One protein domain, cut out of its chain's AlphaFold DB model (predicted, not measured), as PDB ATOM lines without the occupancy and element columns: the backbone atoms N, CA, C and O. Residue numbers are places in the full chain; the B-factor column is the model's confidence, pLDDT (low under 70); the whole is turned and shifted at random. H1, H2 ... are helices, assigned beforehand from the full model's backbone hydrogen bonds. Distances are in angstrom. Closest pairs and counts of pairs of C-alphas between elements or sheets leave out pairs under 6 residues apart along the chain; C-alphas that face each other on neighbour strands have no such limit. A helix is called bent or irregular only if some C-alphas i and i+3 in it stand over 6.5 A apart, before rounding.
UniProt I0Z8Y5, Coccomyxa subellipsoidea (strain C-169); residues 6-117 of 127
ATOM      1  N   GLN A   6     -42.535 -31.120  -1.006       33.53
ATOM      2  CA  GLN A   6     -42.601 -30.217   0.155       33.53
ATOM      3  C   GLN A   6     -43.779 -30.513   1.109       33.53
ATOM      4  O   GLN A   6     -43.855 -29.942   2.194       33.53
ATOM      5  N   ARG A   7     -44.733 -31.378   0.725       38.09
ATOM      6  CA  ARG A   7     -45.934 -31.665   1.540       38.09
ATOM      7  C   ARG A   7     -45.709 -32.702   2.639       38.09
ATOM      8  O   ARG A   7     -46.549 -32.805   3.532       38.09
ATOM      9  N   ASP A   8     -44.614 -33.453   2.584       41.09
ATOM     10  CA  ASP A   8     -44.289 -34.451   3.608       41.09
ATOM     11  C   ASP A   8     -43.503 -33.846   4.783       41.09
ATOM     12  O   ASP A   8     -43.808 -34.157   5.934       41.09
ATOM     13  N   ASP A   9     -42.626 -32.868   4.534       35.81
ATOM     14  CA  ASP A   9     -41.898 -32.154   5.595       35.81
ATOM     15  C   ASP A   9     -42.823 -31.294   6.476       35.81
ATOM     16  O   ASP A   9     -42.638 -31.194   7.692       35.81
ATOM     17  N   LEU A  10     -43.892 -30.735   5.895       37.16
ATOM     18  CA  LEU A  10     -44.893 -29.961   6.637       37.16
ATOM     19  C   LEU A  10     -45.795 -30.806   7.547       37.16
ATOM     20  O   LEU A  10     -46.468 -30.232   8.395       37.16
ATOM     21  N   LYS A  11     -45.812 -32.141   7.437       46.19
ATOM     22  CA  LYS A  11     -46.564 -33.005   8.372       46.19
ATOM     23  C   LYS A  11     -45.790 -33.302   9.656       46.19
ATOM     24  O   LYS A  11     -46.402 -33.666  10.659       46.19
ATOM     25  N   ALA A  12     -44.470 -33.119   9.655       48.19
ATOM     26  CA  ALA A  12     -43.654 -33.312  10.849       48.19
ATOM     27  C   ALA A  12     -43.919 -32.218  11.898       48.19
ATOM     28  O   ALA A  12     -44.012 -32.515  13.086       48.19
ATOM     29  N   CYS A  13     -44.124 -30.967  11.469       52.38
ATOM     30  CA  CYS A  13     -44.293 -29.827  12.377       52.38
ATOM     31  C   CYS A  13     -45.599 -29.892  13.215       52.38
ATOM     32  O   CYS A  13     -45.526 -29.743  14.440       52.38
ATOM     33  N   PRO A  14     -46.778 -30.215  12.639       57.31
ATOM     34  CA  PRO A  14     -48.019 -30.365  13.398       57.31
ATOM     35  C   PRO A  14     -48.014 -31.607  14.292       57.31
ATOM     36  O   PRO A  14     -48.424 -31.520  15.444       57.31
ATOM     37  N   LEU A  15     -47.504 -32.752  13.819       54.66
ATOM     38  CA  LEU A  15     -47.479 -33.992  14.608       54.66
ATOM     39  C   LEU A  15     -46.544 -33.890  15.820       54.66
ATOM     40  O   LEU A  15     -46.898 -34.350  16.908       54.66
ATOM     41  N   GLN A  16     -45.387 -33.240  15.663       59.44
ATOM     42  CA  GLN A  16     -44.454 -32.973  16.759       59.44
ATOM     43  C   GLN A  16     -45.069 -32.014  17.791       59.44
ATOM     44  O   GLN A  16     -44.970 -32.246  18.999       59.44
ATOM     45  N   TRP A  17     -45.767 -30.969  17.329       63.69
ATOM     46  CA  TRP A  17     -46.498 -30.050  18.204       63.69
ATOM     47  C   TRP A  17     -47.643 -30.753  18.941       63.69
ATOM     48  O   TRP A  17     -47.778 -30.595  20.154       63.69
ATOM     49  N   MET A  18     -48.418 -31.592  18.249       63.44
ATOM     50  CA  MET A  18     -49.492 -32.394  18.839       63.44
ATOM     51  C   MET A  18     -48.956 -33.371  19.884       63.44
ATOM     52  O   MET A  18     -49.540 -33.489  20.960       63.44
ATOM     53  N   TYR A  19     -47.826 -34.026  19.615       63.69
ATOM     54  CA  TYR A  19     -47.155 -34.897  20.576       63.69
ATOM     55  C   TYR A  19     -46.729 -34.125  21.832       63.69
ATOM     56  O   TYR A  19     -47.056 -34.538  22.944       63.69
ATOM     57  N   CYS A  20     -46.098 -32.956  21.675       60.59
ATOM     58  CA  CYS A  20     -45.715 -32.096  22.798       60.59
ATOM     59  C   CYS A  20     -46.931 -31.592  23.590       60.59
ATOM     60  O   CYS A  20     -46.924 -31.612  24.819       60.59
ATOM     61  N   HIS A  21     -47.991 -31.167  22.899       63.38
ATOM     62  CA  HIS A  21     -49.223 -30.676  23.514       63.38
ATOM     63  C   HIS A  21     -49.940 -31.778  24.303       63.38
ATOM     64  O   HIS A  21     -50.401 -31.551  25.419       63.38
ATOM     65  N   VAL A  22     -49.989 -32.998  23.764       61.88
ATOM     66  CA  VAL A  22     -50.609 -34.138  24.444       61.88
ATOM     67  C   VAL A  22     -49.757 -34.609  25.622       61.88
ATOM     68  O   VAL A  22     -50.311 -34.835  26.691       61.88
ATOM     69  N   MET A  23     -48.429 -34.656  25.494       61.03
ATOM     70  CA  MET A  23     -47.527 -35.004  26.603       61.03
ATOM     71  C   MET A  23     -47.590 -34.002  27.767       61.03
ATOM     72  O   MET A  23     -47.422 -34.400  28.922       61.03
ATOM     73  N   LEU A  24     -47.896 -32.725  27.500       58.97
ATOM     74  CA  LEU A  24     -48.216 -31.750  28.549       58.97
ATOM     75  C   LEU A  24     -49.555 -32.030  29.243       58.97
ATOM     76  O   LEU A  24     -49.672 -31.811  30.445       58.97
ATOM     77  N   LEU A  25     -50.566 -32.488  28.499       52.19
ATOM     78  CA  LEU A  25     -51.904 -32.754  29.034       52.19
ATOM     79  C   LEU A  25     -52.000 -34.098  29.772       52.19
ATOM     80  O   LEU A  25     -52.789 -34.217  30.706       52.19
ATOM     81  N   THR A  26     -51.229 -35.108  29.360       53.81
ATOM     82  CA  THR A  26     -51.316 -36.480  29.895       53.81
ATOM     83  C   THR A  26     -50.126 -36.889  30.765       53.81
ATOM     84  O   THR A  26     -50.170 -37.956  31.373       53.81
ATOM     85  N   GLY A  27     -49.088 -36.049  30.859       49.19
ATOM     86  CA  GLY A  27     -47.858 -36.318  31.608       49.19
ATOM     87  C   GLY A  27     -46.834 -37.153  30.825       49.19
ATOM     88  O   GLY A  27     -47.183 -37.934  29.942       49.19
ATOM     89  N   SER A  28     -45.547 -36.982  31.152       49.31
ATOM     90  CA  SER A  28     -44.425 -37.709  30.529       49.31
ATOM     91  C   SER A  28     -44.020 -38.946  31.345       49.31
ATOM     92  O   SER A  28     -43.998 -38.899  32.574       49.31
ATOM     93  N   ARG A  29     -43.662 -40.051  30.673       55.22
ATOM     94  CA  ARG A  29     -43.094 -41.254  31.316       55.22
ATOM     95  C   ARG A  29     -41.591 -41.081  31.600       55.22
ATOM     96  O   ARG A  29     -40.923 -40.368  30.854       55.22
ATOM     97  N   PRO A  30     -41.020 -41.815  32.580       53.62
ATOM     98  CA  PRO A  30     -39.585 -41.767  32.893       53.62
ATOM     99  C   PRO A  30     -38.669 -42.135  31.716       53.62
ATOM    100  O   PRO A  30     -37.548 -41.653  31.631       53.62
ATOM    101  N   GLU A  31     -39.147 -42.981  30.801       50.75
ATOM    102  CA  GLU A  31     -38.361 -43.470  29.659       50.75
ATOM    103  C   GLU A  31     -38.416 -42.535  28.439       50.75
ATOM    104  O   GLU A  31     -37.687 -42.745  27.477       50.75
ATOM    105  N   HIS A  32     -39.285 -41.516  28.460       55.94
ATOM    106  CA  HIS A  32     -39.469 -40.534  27.385       55.94
ATOM    107  C   HIS A  32     -39.693 -39.148  28.004       55.94
ATOM    108  O   HIS A  32     -40.797 -38.600  27.994       55.94
ATOM    109  N   VAL A  33     -38.629 -38.609  28.606       56.22
ATOM    110  CA  VAL A  33     -38.627 -37.279  29.224       56.22
ATOM    111  C   VAL A  33     -38.465 -36.225  28.134       56.22
ATOM    112  O   VAL A  33     -37.388 -36.077  27.557       56.22
ATOM    113  N   ILE A  34     -39.519 -35.456  27.875       61.19
ATOM    114  CA  ILE A  34     -39.386 -34.194  27.145       61.19
ATOM    115  C   ILE A  34     -38.822 -33.178  28.136       61.19
ATOM    116  O   ILE A  34     -39.454 -32.862  29.145       61.19
ATOM    117  N   THR A  35     -37.614 -32.677  27.884       68.06
ATOM    118  CA  THR A  35     -37.053 -31.618  28.724       68.06
ATOM    119  C   THR A  35     -37.833 -30.322  28.512       68.06
ATOM    120  O   THR A  35     -38.328 -30.042  27.419       68.06
ATOM    121  N   VAL A  36     -37.886 -29.475  29.543       63.06
ATOM    122  CA  VAL A  36     -38.472 -28.127  29.426       63.06
ATOM    123  C   VAL A  36     -37.815 -27.349  28.279       63.06
ATOM    124  O   VAL A  36     -38.499 -26.646  27.543       63.06
ATOM    125  N   SER A  37     -36.508 -27.522  28.066       67.31
ATOM    126  CA  SER A  37     -35.781 -26.903  26.953       67.31
ATOM    127  C   SER A  37     -36.244 -27.393  25.577       67.31
ATOM    128  O   SER A  37     -36.451 -26.564  24.694       67.31
ATOM    129  N   ALA A  38     -36.455 -28.701  25.395       66.31
ATOM    130  CA  ALA A  38     -36.955 -29.265  24.141       66.31
ATOM    131  C   ALA A  38     -38.388 -28.797  23.855       66.31
ATOM    132  O   ALA A  38     -38.704 -28.376  22.746       66.31
ATOM    133  N   PHE A  39     -39.236 -28.774  24.886       66.75
ATOM    134  CA  PHE A  39     -40.587 -28.241  24.773       66.75
ATOM    135  C   PHE A  39     -40.593 -26.755  24.368       66.75
ATOM    136  O   PHE A  39     -41.297 -26.362  23.438       66.75
ATOM    137  N   LEU A  40     -39.784 -25.921  25.030       67.69
ATOM    138  CA  LEU A  40     -39.695 -24.491  24.720       67.69
ATOM    139  C   LEU A  40     -39.135 -24.225  23.317       67.69
ATOM    140  O   LEU A  40     -39.570 -23.266  22.677       67.69
ATOM    141  N   ALA A  41     -38.214 -25.062  22.830       70.56
ATOM    142  CA  ALA A  41     -37.719 -24.986  21.459       70.56
ATOM    143  C   ALA A  41     -38.856 -25.210  20.450       70.56
ATOM    144  O   ALA A  41     -39.077 -24.356  19.593       70.56
ATOM    145  N   HIS A  42     -39.662 -26.258  20.637       65.75
ATOM    146  CA  HIS A  42     -40.818 -26.528  19.780       65.75
ATOM    147  C   HIS A  42     -41.885 -25.427  19.842       65.75
ATOM    148  O   HIS A  42     -42.439 -25.032  18.818       65.75
ATOM    149  N   VAL A  43     -42.150 -24.863  21.027       70.38
ATOM    150  CA  VAL A  43     -43.060 -23.712  21.156       70.38
ATOM    151  C   VAL A  43     -42.523 -22.494  20.407       70.38
ATOM    152  O   VAL A  43     -43.306 -21.757  19.806       70.38
ATOM    153  N   LYS A  44     -41.209 -22.252  20.447       74.06
ATOM    154  CA  LYS A  44     -40.580 -21.144  19.726       74.06
ATOM    155  C   LYS A  44     -40.703 -21.342  18.216       74.06
ATOM    156  O   LYS A  44     -41.191 -20.438  17.551       74.06
ATOM    157  N   GLU A  45     -40.326 -22.508  17.701       72.38
ATOM    158  CA  GLU A  45     -40.436 -22.852  16.274       72.38
ATOM    159  C   GLU A  45     -41.871 -22.677  15.766       72.38
ATOM    160  O   GLU A  45     -42.102 -22.006  14.761       72.38
ATOM    161  N   PHE A  46     -42.851 -23.172  16.523       69.81
ATOM    162  CA  PHE A  46     -44.264 -23.018  16.193       69.81
ATOM    163  C   PHE A  46     -44.724 -21.552  16.204       69.81
ATOM    164  O   PHE A  46     -45.457 -21.118  15.317       69.81
ATOM    165  N   LYS A  47     -44.277 -20.756  17.183       68.12
ATOM    166  CA  LYS A  47     -44.571 -19.315  17.226       68.12
ATOM    167  C   LYS A  47     -43.978 -18.574  16.032       68.12
ATOM    168  O   LYS A  47     -44.626 -17.662  15.530       68.12
ATOM    169  N   GLU A  48     -42.780 -18.939  15.584       74.50
ATOM    170  CA  GLU A  48     -42.190 -18.344  14.381       74.50
ATOM    171  C   GLU A  48     -42.957 -18.760  13.117       74.50
ATOM    172  O   GLU A  48     -43.242 -17.900  12.285       74.50
ATOM    173  N   ALA A  49     -43.406 -20.016  13.022       67.38
ATOM    174  CA  ALA A  49     -44.268 -20.474  11.931       67.38
ATOM    175  C   ALA A  49     -45.603 -19.699  11.878       67.38
ATOM    176  O   ALA A  49     -45.994 -19.204  10.820       67.38
ATOM    177  N   ILE A  50     -46.257 -19.484  13.028       68.00
ATOM    178  CA  ILE A  50     -47.479 -18.663  13.127       68.00
ATOM    179  C   ILE A  50     -47.231 -17.214  12.693       68.00
ATOM    180  O   ILE A  50     -48.072 -16.611  12.032       68.00
ATOM    181  N   LYS A  51     -46.097 -16.622  13.081       73.62
ATOM    182  CA  LYS A  51     -45.764 -15.245  12.684       73.62
ATOM    183  C   LYS A  51     -45.542 -15.124  11.181       73.62
ATOM    184  O   LYS A  51     -45.888 -14.092  10.615       73.62
ATOM    185  N   SER A  52     -44.955 -16.147  10.556       76.38
ATOM    186  CA  SER A  52     -44.718 -16.156   9.112       76.38
ATOM    187  C   SER A  52     -45.997 -16.322   8.290       76.38
ATOM    188  O   SER A  52     -46.065 -15.797   7.183       76.38
ATOM    189  N   ASP A  53     -47.017 -16.982   8.844       74.38
ATOM    190  CA  ASP A  53     -48.325 -17.137   8.210       74.38
ATOM    191  C   ASP A  53     -49.457 -17.077   9.261       74.38
ATOM    192  O   ASP A  53     -49.815 -18.077   9.888       74.38
ATOM    193  N   PRO A  54     -50.066 -15.900   9.478       68.94
ATOM    194  CA  PRO A  54     -51.176 -15.758  10.421       68.94
ATOM    195  C   PRO A  54     -52.462 -16.479   9.982       68.94
ATOM    196  O   PRO A  54     -53.324 -16.761  10.821       68.94
ATOM    197  N   ALA A  55     -52.625 -16.770   8.686       67.81
ATOM    198  CA  ALA A  55     -53.771 -17.527   8.188       67.81
ATOM    199  C   ALA A  55     -53.640 -19.012   8.561       67.81
ATOM    200  O   ALA A  55     -54.629 -19.619   8.975       67.81
ATOM    201  N   PHE A  56     -52.415 -19.551   8.548       64.12
ATOM    202  CA  PHE A  56     -52.092 -20.897   9.036       64.12
ATOM    203  C   PHE A  56     -52.579 -21.124  10.477       64.12
ATOM    204  O   PHE A  56     -53.254 -22.116  10.754       64.12
ATOM    205  N   ALA A  57     -52.346 -20.165  11.381       56.34
ATOM    206  CA  ALA A  57     -52.781 -20.264  12.776       56.34
ATOM    207  C   ALA A  57     -54.308 -20.369  12.923       56.34
ATOM    208  O   ALA A  57     -54.804 -21.202  13.681       56.34
ATOM    209  N   ASN A  58     -55.058 -19.544  12.187       56.53
ATOM    210  CA  ASN A  58     -56.518 -19.535  12.260       56.53
ATOM    211  C   ASN A  58     -57.143 -20.781  11.613       56.53
ATOM    212  O   ASN A  58     -58.157 -21.272  12.101       56.53
ATOM    213  N   THR A  59     -56.546 -21.323  10.549       58.75
ATOM    214  CA  THR A  59     -57.046 -22.530   9.874       58.75
ATOM    215  C   THR A  59     -56.707 -23.815  10.636       58.75
ATOM    216  O   THR A  59     -57.576 -24.674  10.785       58.75
ATOM    217  N   GLU A  60     -55.486 -23.959  11.159       56.06
ATOM    218  CA  GLU A  60     -55.066 -25.189  11.841       56.06
ATOM    219  C   GLU A  60     -55.596 -25.293  13.277       56.06
ATOM    220  O   GLU A  60     -56.126 -26.340  13.649       56.06
ATOM    221  N   LEU A  61     -55.550 -24.220  14.079       55.03
ATOM    222  CA  LEU A  61     -56.013 -24.277  15.475       55.03
ATOM    223  C   LEU A  61     -57.520 -24.551  15.585       55.03
ATOM    224  O   LEU A  61     -57.939 -25.286  16.479       55.03
ATOM    225  N   LEU A  62     -58.333 -24.020  14.662       54.00
ATOM    226  CA  LEU A  62     -59.768 -24.330  14.590       54.00
ATOM    227  C   LEU A  62     -60.040 -25.759  14.090       54.00
ATOM    228  O   LEU A  62     -61.078 -26.335  14.417       54.00
ATOM    229  N   ALA A  63     -59.114 -26.357  13.334       55.44
ATOM    230  CA  ALA A  63     -59.257 -27.715  12.821       55.44
ATOM    231  C   ALA A  63     -58.967 -28.798  13.875       55.44
ATOM    232  O   ALA A  63     -59.468 -29.916  13.738       55.44
ATOM    233  N   PHE A  64     -58.222 -28.500  14.944       60.78
ATOM    234  CA  PHE A  64     -57.919 -29.456  16.017       60.78
ATOM    235  C   PHE A  64     -59.058 -29.577  17.035       60.78
ATOM    236  O   PHE A  64     -58.915 -29.318  18.230       60.78
ATOM    237  N   THR A  65     -60.217 -30.036  16.569       69.12
ATOM    238  CA  THR A  65     -61.266 -30.497  17.481       69.12
ATOM    239  C   THR A  65     -60.748 -31.678  18.312       69.12
ATOM    240  O   THR A  65     -59.882 -32.444  17.876       69.12
ATOM    241  N   LYS A  66     -61.323 -31.899  19.504       65.50
ATOM    242  CA  LYS A  66     -61.003 -33.077  20.341       65.50
ATOM    243  C   LYS A  66     -61.122 -34.399  19.570       65.50
ATOM    244  O   LYS A  66     -60.445 -35.364  19.911       65.50
ATOM    245  N   GLN A  67     -62.001 -34.451  18.571       70.12
ATOM    246  CA  GLN A  67     -62.184 -35.613  17.711       70.12
ATOM    247  C   GLN A  67     -61.013 -35.786  16.740       70.12
ATOM    248  O   GLN A  67     -60.417 -36.859  16.720       70.12
ATOM    249  N   LYS A  68     -60.614 -34.726  16.030       70.00
ATOM    250  CA  LYS A  68     -59.493 -34.784  15.083       70.00
ATOM    251  C   LYS A  68     -58.168 -35.111  15.773       70.00
ATOM    252  O   LYS A  68     -57.383 -35.902  15.270       70.00
ATOM    253  N   ILE A  69     -57.959 -34.592  16.987       68.31
ATOM    254  CA  ILE A  69     -56.801 -34.965  17.814       68.31
ATOM    255  C   ILE A  69     -56.798 -36.476  18.076       68.31
ATOM    256  O   ILE A  69     -55.772 -37.121  17.900       68.31
ATOM    257  N   LYS A  70     -57.937 -37.070  18.458       69.81
ATOM    258  CA  LYS A  70     -58.022 -38.522  18.695       69.81
ATOM    259  C   LYS A  70     -57.720 -39.347  17.443       69.81
ATOM    260  O   LYS A  70     -57.116 -40.406  17.580       69.81
ATOM    261  N   GLU A  71     -58.147 -38.885  16.273       74.94
ATOM    262  CA  GLU A  71     -57.883 -39.541  14.986       74.94
ATOM    263  C   GLU A  71     -56.383 -39.521  14.658       74.94
ATOM    264  O   GLU A  71     -55.800 -40.569  14.387       74.94
ATOM    265  N   GLU A  72     -55.731 -38.368  14.802       73.56
ATOM    266  CA  GLU A  72     -54.290 -38.224  14.559       73.56
ATOM    267  C   GLU A  72     -53.433 -38.993  15.575       73.56
ATOM    268  O   GLU A  72     -52.411 -39.588  15.225       73.56
ATOM    269  N   LEU A  73     -53.873 -39.068  16.839       70.19
ATOM    270  CA  LEU A  73     -53.183 -39.826  17.886       70.19
ATOM    271  C   LEU A  73     -52.998 -41.306  17.529       70.19
ATOM    272  O   LEU A  73     -52.060 -41.932  18.019       70.19
ATOM    273  N   VAL A  74     -53.853 -41.875  16.671       71.81
ATOM    274  CA  VAL A  74     -53.715 -43.264  16.208       71.81
ATOM    275  C   VAL A  74     -52.372 -43.485  15.502       71.81
ATOM    276  O   VAL A  74     -51.780 -44.556  15.646       71.81
ATOM    277  N   TYR A  75     -51.838 -42.478  14.803       73.25
ATOM    278  CA  TYR A  75     -50.596 -42.605  14.034       73.25
ATOM    279  C   TYR A  75     -49.323 -42.594  14.876       73.25
ATOM    280  O   TYR A  75     -48.301 -43.113  14.410       73.25
ATOM    281  N   ILE A  76     -49.406 -42.051  16.092       81.00
ATOM    282  CA  ILE A  76     -48.312 -41.961  17.067       81.00
ATOM    283  C   ILE A  76     -48.532 -42.880  18.273       81.00
ATOM    284  O   ILE A  76     -47.842 -42.762  19.280       81.00
ATOM    285  N   LYS A  77     -49.455 -43.845  18.181       85.50
ATOM    286  CA  LYS A  77     -49.738 -44.811  19.247       85.50
ATOM    287  C   LYS A  77     -49.093 -46.174  18.994       85.50
ATOM    288  O   LYS A  77     -49.244 -46.784  17.933       85.50
ATOM    289  N   CYS A  78     -48.419 -46.706  20.010       89.12
ATOM    290  CA  CYS A  78     -47.897 -48.066  19.984       89.12
ATOM    291  C   CYS A  78     -49.044 -49.088  20.006       89.12
ATOM    292  O   CYS A  78     -49.896 -49.071  20.893       89.12
ATOM    293  N   HIS A  79     -49.027 -50.044  19.076       93.25
ATOM    294  CA  HIS A  79     -50.078 -51.062  18.952       93.25
ATOM    295  C   HIS A  79     -50.075 -52.103  20.083       93.25
ATOM    296  O   HIS A  79     -51.067 -52.808  20.273       93.25
ATOM    297  N   GLN A  80     -48.977 -52.198  20.843       94.19
ATOM    298  CA  GLN A  80     -48.876 -53.104  21.986       94.19
ATOM    299  C   GLN A  80     -49.237 -52.431  23.306       94.19
ATOM    300  O   GLN A  80     -50.134 -52.891  24.004       94.19
ATOM    301  N   CYS A  81     -48.488 -51.392  23.683       91.25
ATOM    302  CA  CYS A  81     -48.612 -50.771  25.000       91.25
ATOM    303  C   CYS A  81     -49.590 -49.603  25.023       91.25
ATOM    304  O   CYS A  81     -49.778 -49.037  26.087       91.25
ATOM    305  N   VAL A  82     -50.184 -49.242  23.879       89.00
ATOM    306  CA  VAL A  82     -51.142 -48.138  23.713       89.00
ATOM    307  C   VAL A  82     -50.615 -46.750  24.097       89.00
ATOM    308  O   VAL A  82     -51.369 -45.785  24.071       89.00
ATOM    309  N   GLU A  83     -49.322 -46.619  24.374       84.19
ATOM    310  CA  GLU A  83     -48.682 -45.341  24.677       84.19
ATOM    311  C   GLU A  83     -48.341 -44.560  23.413       84.19
ATOM    312  O   GLU A  83     -48.119 -45.141  22.345       84.19
ATOM    313  N   LEU A  84     -48.264 -43.239  23.559       80.69
ATOM    314  CA  LEU A  84     -47.840 -42.348  22.492       80.69
ATOM    315  C   LEU A  84     -46.316 -42.315  22.378       80.69
ATOM    316  O   LEU A  84     -45.600 -42.313  23.380       80.69
ATOM    317  N   ASN A  85     -45.817 -42.273  21.151       79.56
ATOM    318  CA  ASN A  85     -44.400 -42.185  20.848       79.56
ATOM    319  C   ASN A  85     -44.212 -41.522  19.479       79.56
ATOM    320  O   ASN A  85     -44.887 -41.878  18.514       79.56
ATOM    321  N   ASP A  86     -43.288 -40.575  19.397       74.50
ATOM    322  CA  ASP A  86     -42.912 -39.874  18.167       74.50
ATOM    323  C   ASP A  86     -41.998 -40.721  17.258       74.50
ATOM    324  O   ASP A  86     -41.916 -40.485  16.055       74.50
ATOM    325  N   LYS A  87     -41.355 -41.759  17.804       81.38
ATOM    326  CA  LYS A  87     -40.377 -42.631  17.130       81.38
ATOM    327  C   LYS A  87     -40.862 -44.073  17.032       81.38
ATOM    328  O   LYS A  87     -40.197 -45.022  17.456       81.38
ATOM    329  N   LEU A  88     -42.039 -44.262  16.446       87.19
ATOM    330  CA  LEU A  88     -42.568 -45.602  16.226       87.19
ATOM    331  C   LEU A  88     -41.909 -46.308  15.035       87.19
ATOM    332  O   LEU A  88     -41.793 -45.760  13.943       87.19
ATOM    333  N   GLN A  89     -41.593 -47.586  15.220       90.25
ATOM    334  CA  GLN A  89     -41.131 -48.485  14.169       90.25
ATOM    335  C   GLN A  89     -42.303 -49.293  13.607       90.25
ATOM    336  O   GLN A  89     -43.023 -49.965  14.351       90.25
ATOM    337  N   ALA A  90     -42.504 -49.228  12.292       91.75
ATOM    338  CA  ALA A  90     -43.527 -50.009  11.612       91.75
ATOM    339  C   ALA A  90     -43.136 -51.494  11.527       91.75
ATOM    340  O   ALA A  90     -41.964 -51.856  11.419       91.75
ATOM    341  N   CYS A  91     -44.135 -52.371  11.554       93.81
ATOM    342  CA  CYS A  91     -43.968 -53.784  11.265       93.81
ATOM    343  C   CYS A  91     -43.412 -53.938   9.849       93.81
ATOM    344  O   CYS A  91     -44.085 -53.569   8.890       93.81
ATOM    345  N   LEU A  92     -42.242 -54.558   9.713       88.50
ATOM    346  CA  LEU A  92     -41.626 -54.789   8.404       88.50
ATOM    347  C   LEU A  92     -42.477 -55.671   7.477       88.50
ATOM    348  O   LEU A  92     -42.354 -55.569   6.268       88.50
ATOM    349  N   GLY A  93     -43.349 -56.523   8.029       88.31
ATOM    350  CA  GLY A  93     -44.193 -57.409   7.224       88.31
ATOM    351  C   GLY A  93     -45.392 -56.706   6.588       88.31
ATOM    352  O   GLY A  93     -45.657 -56.896   5.409       88.31
ATOM    353  N   CYS A  94     -46.146 -55.918   7.362       92.19
ATOM    354  CA  CYS A  94     -47.396 -55.312   6.884       92.19
ATOM    355  C   CYS A  94     -47.363 -53.786   6.761       92.19
ATOM    356  O   CYS A  94     -48.322 -53.215   6.251       92.19
ATOM    357  N   GLY A  95     -46.354 -53.106   7.314       89.81
ATOM    358  CA  GLY A  95     -46.261 -51.642   7.392       89.81
ATOM    359  C   GLY A  95     -47.313 -50.953   8.277       89.81
ATOM    360  O   GLY A  95     -47.144 -49.793   8.641       89.81
ATOM    361  N   LYS A  96     -48.391 -51.653   8.655       89.38
ATOM    362  CA  LYS A  96     -49.567 -51.080   9.331       89.38
ATOM    363  C   LYS A  96     -49.371 -50.915  10.836       89.38
ATOM    364  O   LYS A  96     -49.602 -49.841  11.380       89.38
ATOM    365  N   ALA A  97     -48.957 -51.980  11.520       91.62
ATOM    366  CA  ALA A  97     -48.780 -51.935  12.968       91.62
ATOM    367  C   ALA A  97     -47.470 -51.224  13.329       91.62
ATOM    368  O   ALA A  97     -46.440 -51.493  12.716       91.62
ATOM    369  N   LYS A  98     -47.498 -50.356  14.341       93.12
ATOM    370  CA  LYS A  98     -46.366 -49.519  14.760       93.12
ATOM    371  C   LYS A  98     -46.032 -49.708  16.243       93.12
ATOM    372  O   LYS A  98     -46.942 -49.868  17.064       93.12
ATOM    373  N   TYR A  99     -44.747 -49.663  16.597       92.50
ATOM    374  CA  TYR A  99     -44.250 -50.015  17.931       92.50
ATOM    375  C   TYR A  99     -43.176 -49.056  18.432       92.50
ATOM    376  O   TYR A  99     -42.281 -48.688  17.684       92.50
ATOM    377  N   CYS A 100     -43.214 -48.714  19.719       91.44
ATOM    378  CA  CYS A 100     -42.164 -47.903  20.344       91.44
ATOM    379  C   CYS A 100     -40.878 -48.695  20.632       91.44
ATOM    380  O   CYS A 100     -39.843 -48.107  20.917       91.44
ATOM    381  N   SER A 101     -40.927 -50.032  20.588       92.81
ATOM    382  CA  SER A 101     -39.763 -50.885  20.835       92.81
ATOM    383  C   SER A 101     -39.910 -52.273  20.215       92.81
ATOM    384  O   SER A 101     -41.025 -52.763  19.986       92.81
ATOM    385  N   LYS A 102     -38.770 -52.950  20.014       92.94
ATOM    386  CA  LYS A 102     -38.725 -54.358  19.585       92.94
ATOM    387  C   LYS A 102     -39.459 -55.277  20.569       92.94
ATOM    388  O   LYS A 102     -40.110 -56.229  20.145       92.94
ATOM    389  N   ASP A 103     -39.415 -54.986  21.867       95.44
ATOM    390  CA  ASP A 103     -40.168 -55.721  22.890       95.44
ATOM    391  C   ASP A 103     -41.679 -55.586  22.714       95.44
ATOM    392  O   ASP A 103     -42.402 -56.582  22.777       95.44
ATOM    393  N   CYS A 104     -42.165 -54.374  22.438       95.44
ATOM    394  CA  CYS A 104     -43.575 -54.154  22.133       95.44
ATOM    395  C   CYS A 104     -44.003 -54.930  20.882       95.44
ATOM    396  O   CYS A 104     -45.042 -55.589  20.900       95.44
ATOM    397  N   GLN A 105     -43.179 -54.930  19.833       95.06
ATOM    398  CA  GLN A 105     -43.443 -55.718  18.633       95.06
ATOM    399  C   GLN A 105     -43.497 -57.222  18.931       95.06
ATOM    400  O   GLN A 105     -44.452 -57.880  18.524       95.06
ATOM    401  N   LYS A 106     -42.523 -57.776  19.667       95.19
ATOM    402  CA  LYS A 106     -42.490 -59.205  20.037       95.19
ATOM    403  C   LYS A 106     -43.720 -59.611  20.855       95.19
ATOM    404  O   LYS A 106     -44.350 -60.623  20.553       95.19
ATOM    405  N   LYS A 107     -44.107 -58.805  21.850       95.88
ATOM    406  CA  LYS A 107     -45.309 -59.048  22.668       95.88
ATOM    407  C   LYS A 107     -46.594 -58.985  21.830       95.88
ATOM    408  O   LYS A 107     -47.473 -59.835  21.986       95.88
ATOM    409  N   HIS A 108     -46.692 -58.034  20.899       95.62
ATOM    410  CA  HIS A 108     -47.853 -57.941  20.007       95.62
ATOM    411  C   HIS A 108     -47.915 -59.099  19.013       95.62
ATOM    412  O   HIS A 108     -48.987 -59.651  18.762       95.62
ATOM    413  N   TRP A 109     -46.754 -59.506  18.493       95.06
ATOM    414  CA  TRP A 109     -46.607 -60.633  17.580       95.06
ATOM    415  C   TRP A 109     -47.170 -61.922  18.170       95.06
ATOM    416  O   TRP A 109     -48.001 -62.569  17.535       95.06
ATOM    417  N   VAL A 110     -46.760 -62.257  19.397       93.94
ATOM    418  CA  VAL A 110     -47.200 -63.478  20.086       93.94
ATOM    419  C   VAL A 110     -48.677 -63.409  20.478       93.94
ATOM    420  O   VAL A 110     -49.376 -64.412  20.361       93.94
ATOM    421  N   SER A 111     -49.164 -62.246  20.922       93.06
ATOM    422  CA  SER A 111     -50.534 -62.125  21.438       93.06
ATOM    423  C   SER A 111     -51.608 -62.194  20.350       93.06
ATOM    424  O   SER A 111     -52.595 -62.906  20.527       93.06
ATOM    425  N   ARG A 112     -51.440 -61.481  19.227       93.12
ATOM    426  CA  ARG A 112     -52.462 -61.440  18.159       93.12
ATOM    427  C   ARG A 112     -51.942 -61.099  16.767       93.12
ATOM    428  O   ARG A 112     -52.431 -61.654  15.784       93.12
ATOM    429  N   HIS A 113     -50.903 -60.270  16.661       94.69
ATOM    430  CA  HIS A 113     -50.523 -59.687  15.377       94.69
ATOM    431  C   HIS A 113     -50.057 -60.722  14.353       94.69
ATOM    432  O   HIS A 113     -50.270 -60.529  13.163       94.69
ATOM    433  N   LYS A 114     -49.495 -61.859  14.784       91.56
ATOM    434  CA  LYS A 114     -49.111 -62.946  13.870       91.56
ATOM    435  C   LYS A 114     -50.271 -63.422  12.982       91.56
ATOM    436  O   LYS A 114     -50.028 -63.790  11.840       91.56
ATOM    437  N   LYS A 115     -51.507 -63.425  13.494       90.31
ATOM    438  CA  LYS A 115     -52.704 -63.846  12.743       90.31
ATOM    439  C   LYS A 115     -53.290 -62.718  11.888       90.31
ATOM    440  O   LYS A 115     -53.929 -62.985  10.882       90.31
ATOM    441  N   GLU A 116     -53.077 -61.473  12.303       91.81
ATOM    442  CA  GLU A 116     -53.607 -60.263  11.657       91.81
ATOM    443  C   GLU A 116     -52.662 -59.702  10.583       91.81
ATOM    444  O   GLU A 116     -53.059 -58.891   9.744       91.81
ATOM    445  N   CYS A 117     -51.387 -60.092  10.630       93.38
ATOM    446  CA  CYS A 117     -50.360 -59.589   9.737       93.38
ATOM    447  C   CYS A 117     -50.615 -60.091   8.313       93.38
ATOM    448  O   CYS A 117     -50.347 -61.240   7.969       93.38
TER     449      CYS A 117
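What this domain is: This is residues 6 to 117 of the 127 residues of a protein of Coccomyxa subellipsoidea (strain C-169) (UniProt I0Z8Y5). An open frame of four helices has a small head at one end: H1 stands in the middle of the frame, while H2, H3 and H4 follow one another round it as a loose U. Beyond H4 the chain runs into the head, made of the loops of residues 77 to 101 and H5. The printed part has 112 residues with five named helices, H1 to H5 in order, and no named strand; its class is all helix. It is only just loose, close to compact, with a radius of gyration of the C-alphas of 16.1 A, and is elongated, spanning 49 by 29 by 26 A.

Where its parts are: H1, residues 6 to 26, begins at C-alpha 6 (-42.601, -30.217, 0.155) and is 31.6 A long. H2, residues 36 to 52, is 24.4 A long. H3 holds residues 54 to 63 and H4 residues 66 to 76. H5, residues 102 to 116, ends at C-alpha 116 (-53.607, -60.263, 11.657); it is irregular, with C-alphas 111 and 114 7.7 A apart.

How they stand to each other: H1, with residues 13 to 20 alone, touches residues 39 to 46 of H2; the closest C-alphas, of Cys 20 and Phe 39, are 6.7 A apart. Their lines stand at a steep tilt of 47 degrees, opposite ways. H2 and H3 are close but not clearly touching, with C-alphas 50 and 57 closest at 5.5 A. H3 and H4 meet only through their link. H4 is close to but not clearly touching H1, C-alphas 18 and 69 being closest at 7.8 A. H5 is apart from H1, H2, H3 and H4. Each O i to N i+4 pair is within hydrogen-bond range in H2, against 12 of 17 in H1, 4 of 6 in H3, 4 of 7 in H4 and 7 of 11 in H5.

The domain as a whole: The C-alphas farthest apart, of Lys 51 and Lys 115, are 49.1 A apart. The printed part has no cut. The link from H4 to H5 is long, 25 residues. Mean pLDDT of the printed part is 72.2; 55 residues are under 70, among them residues 6 to 40.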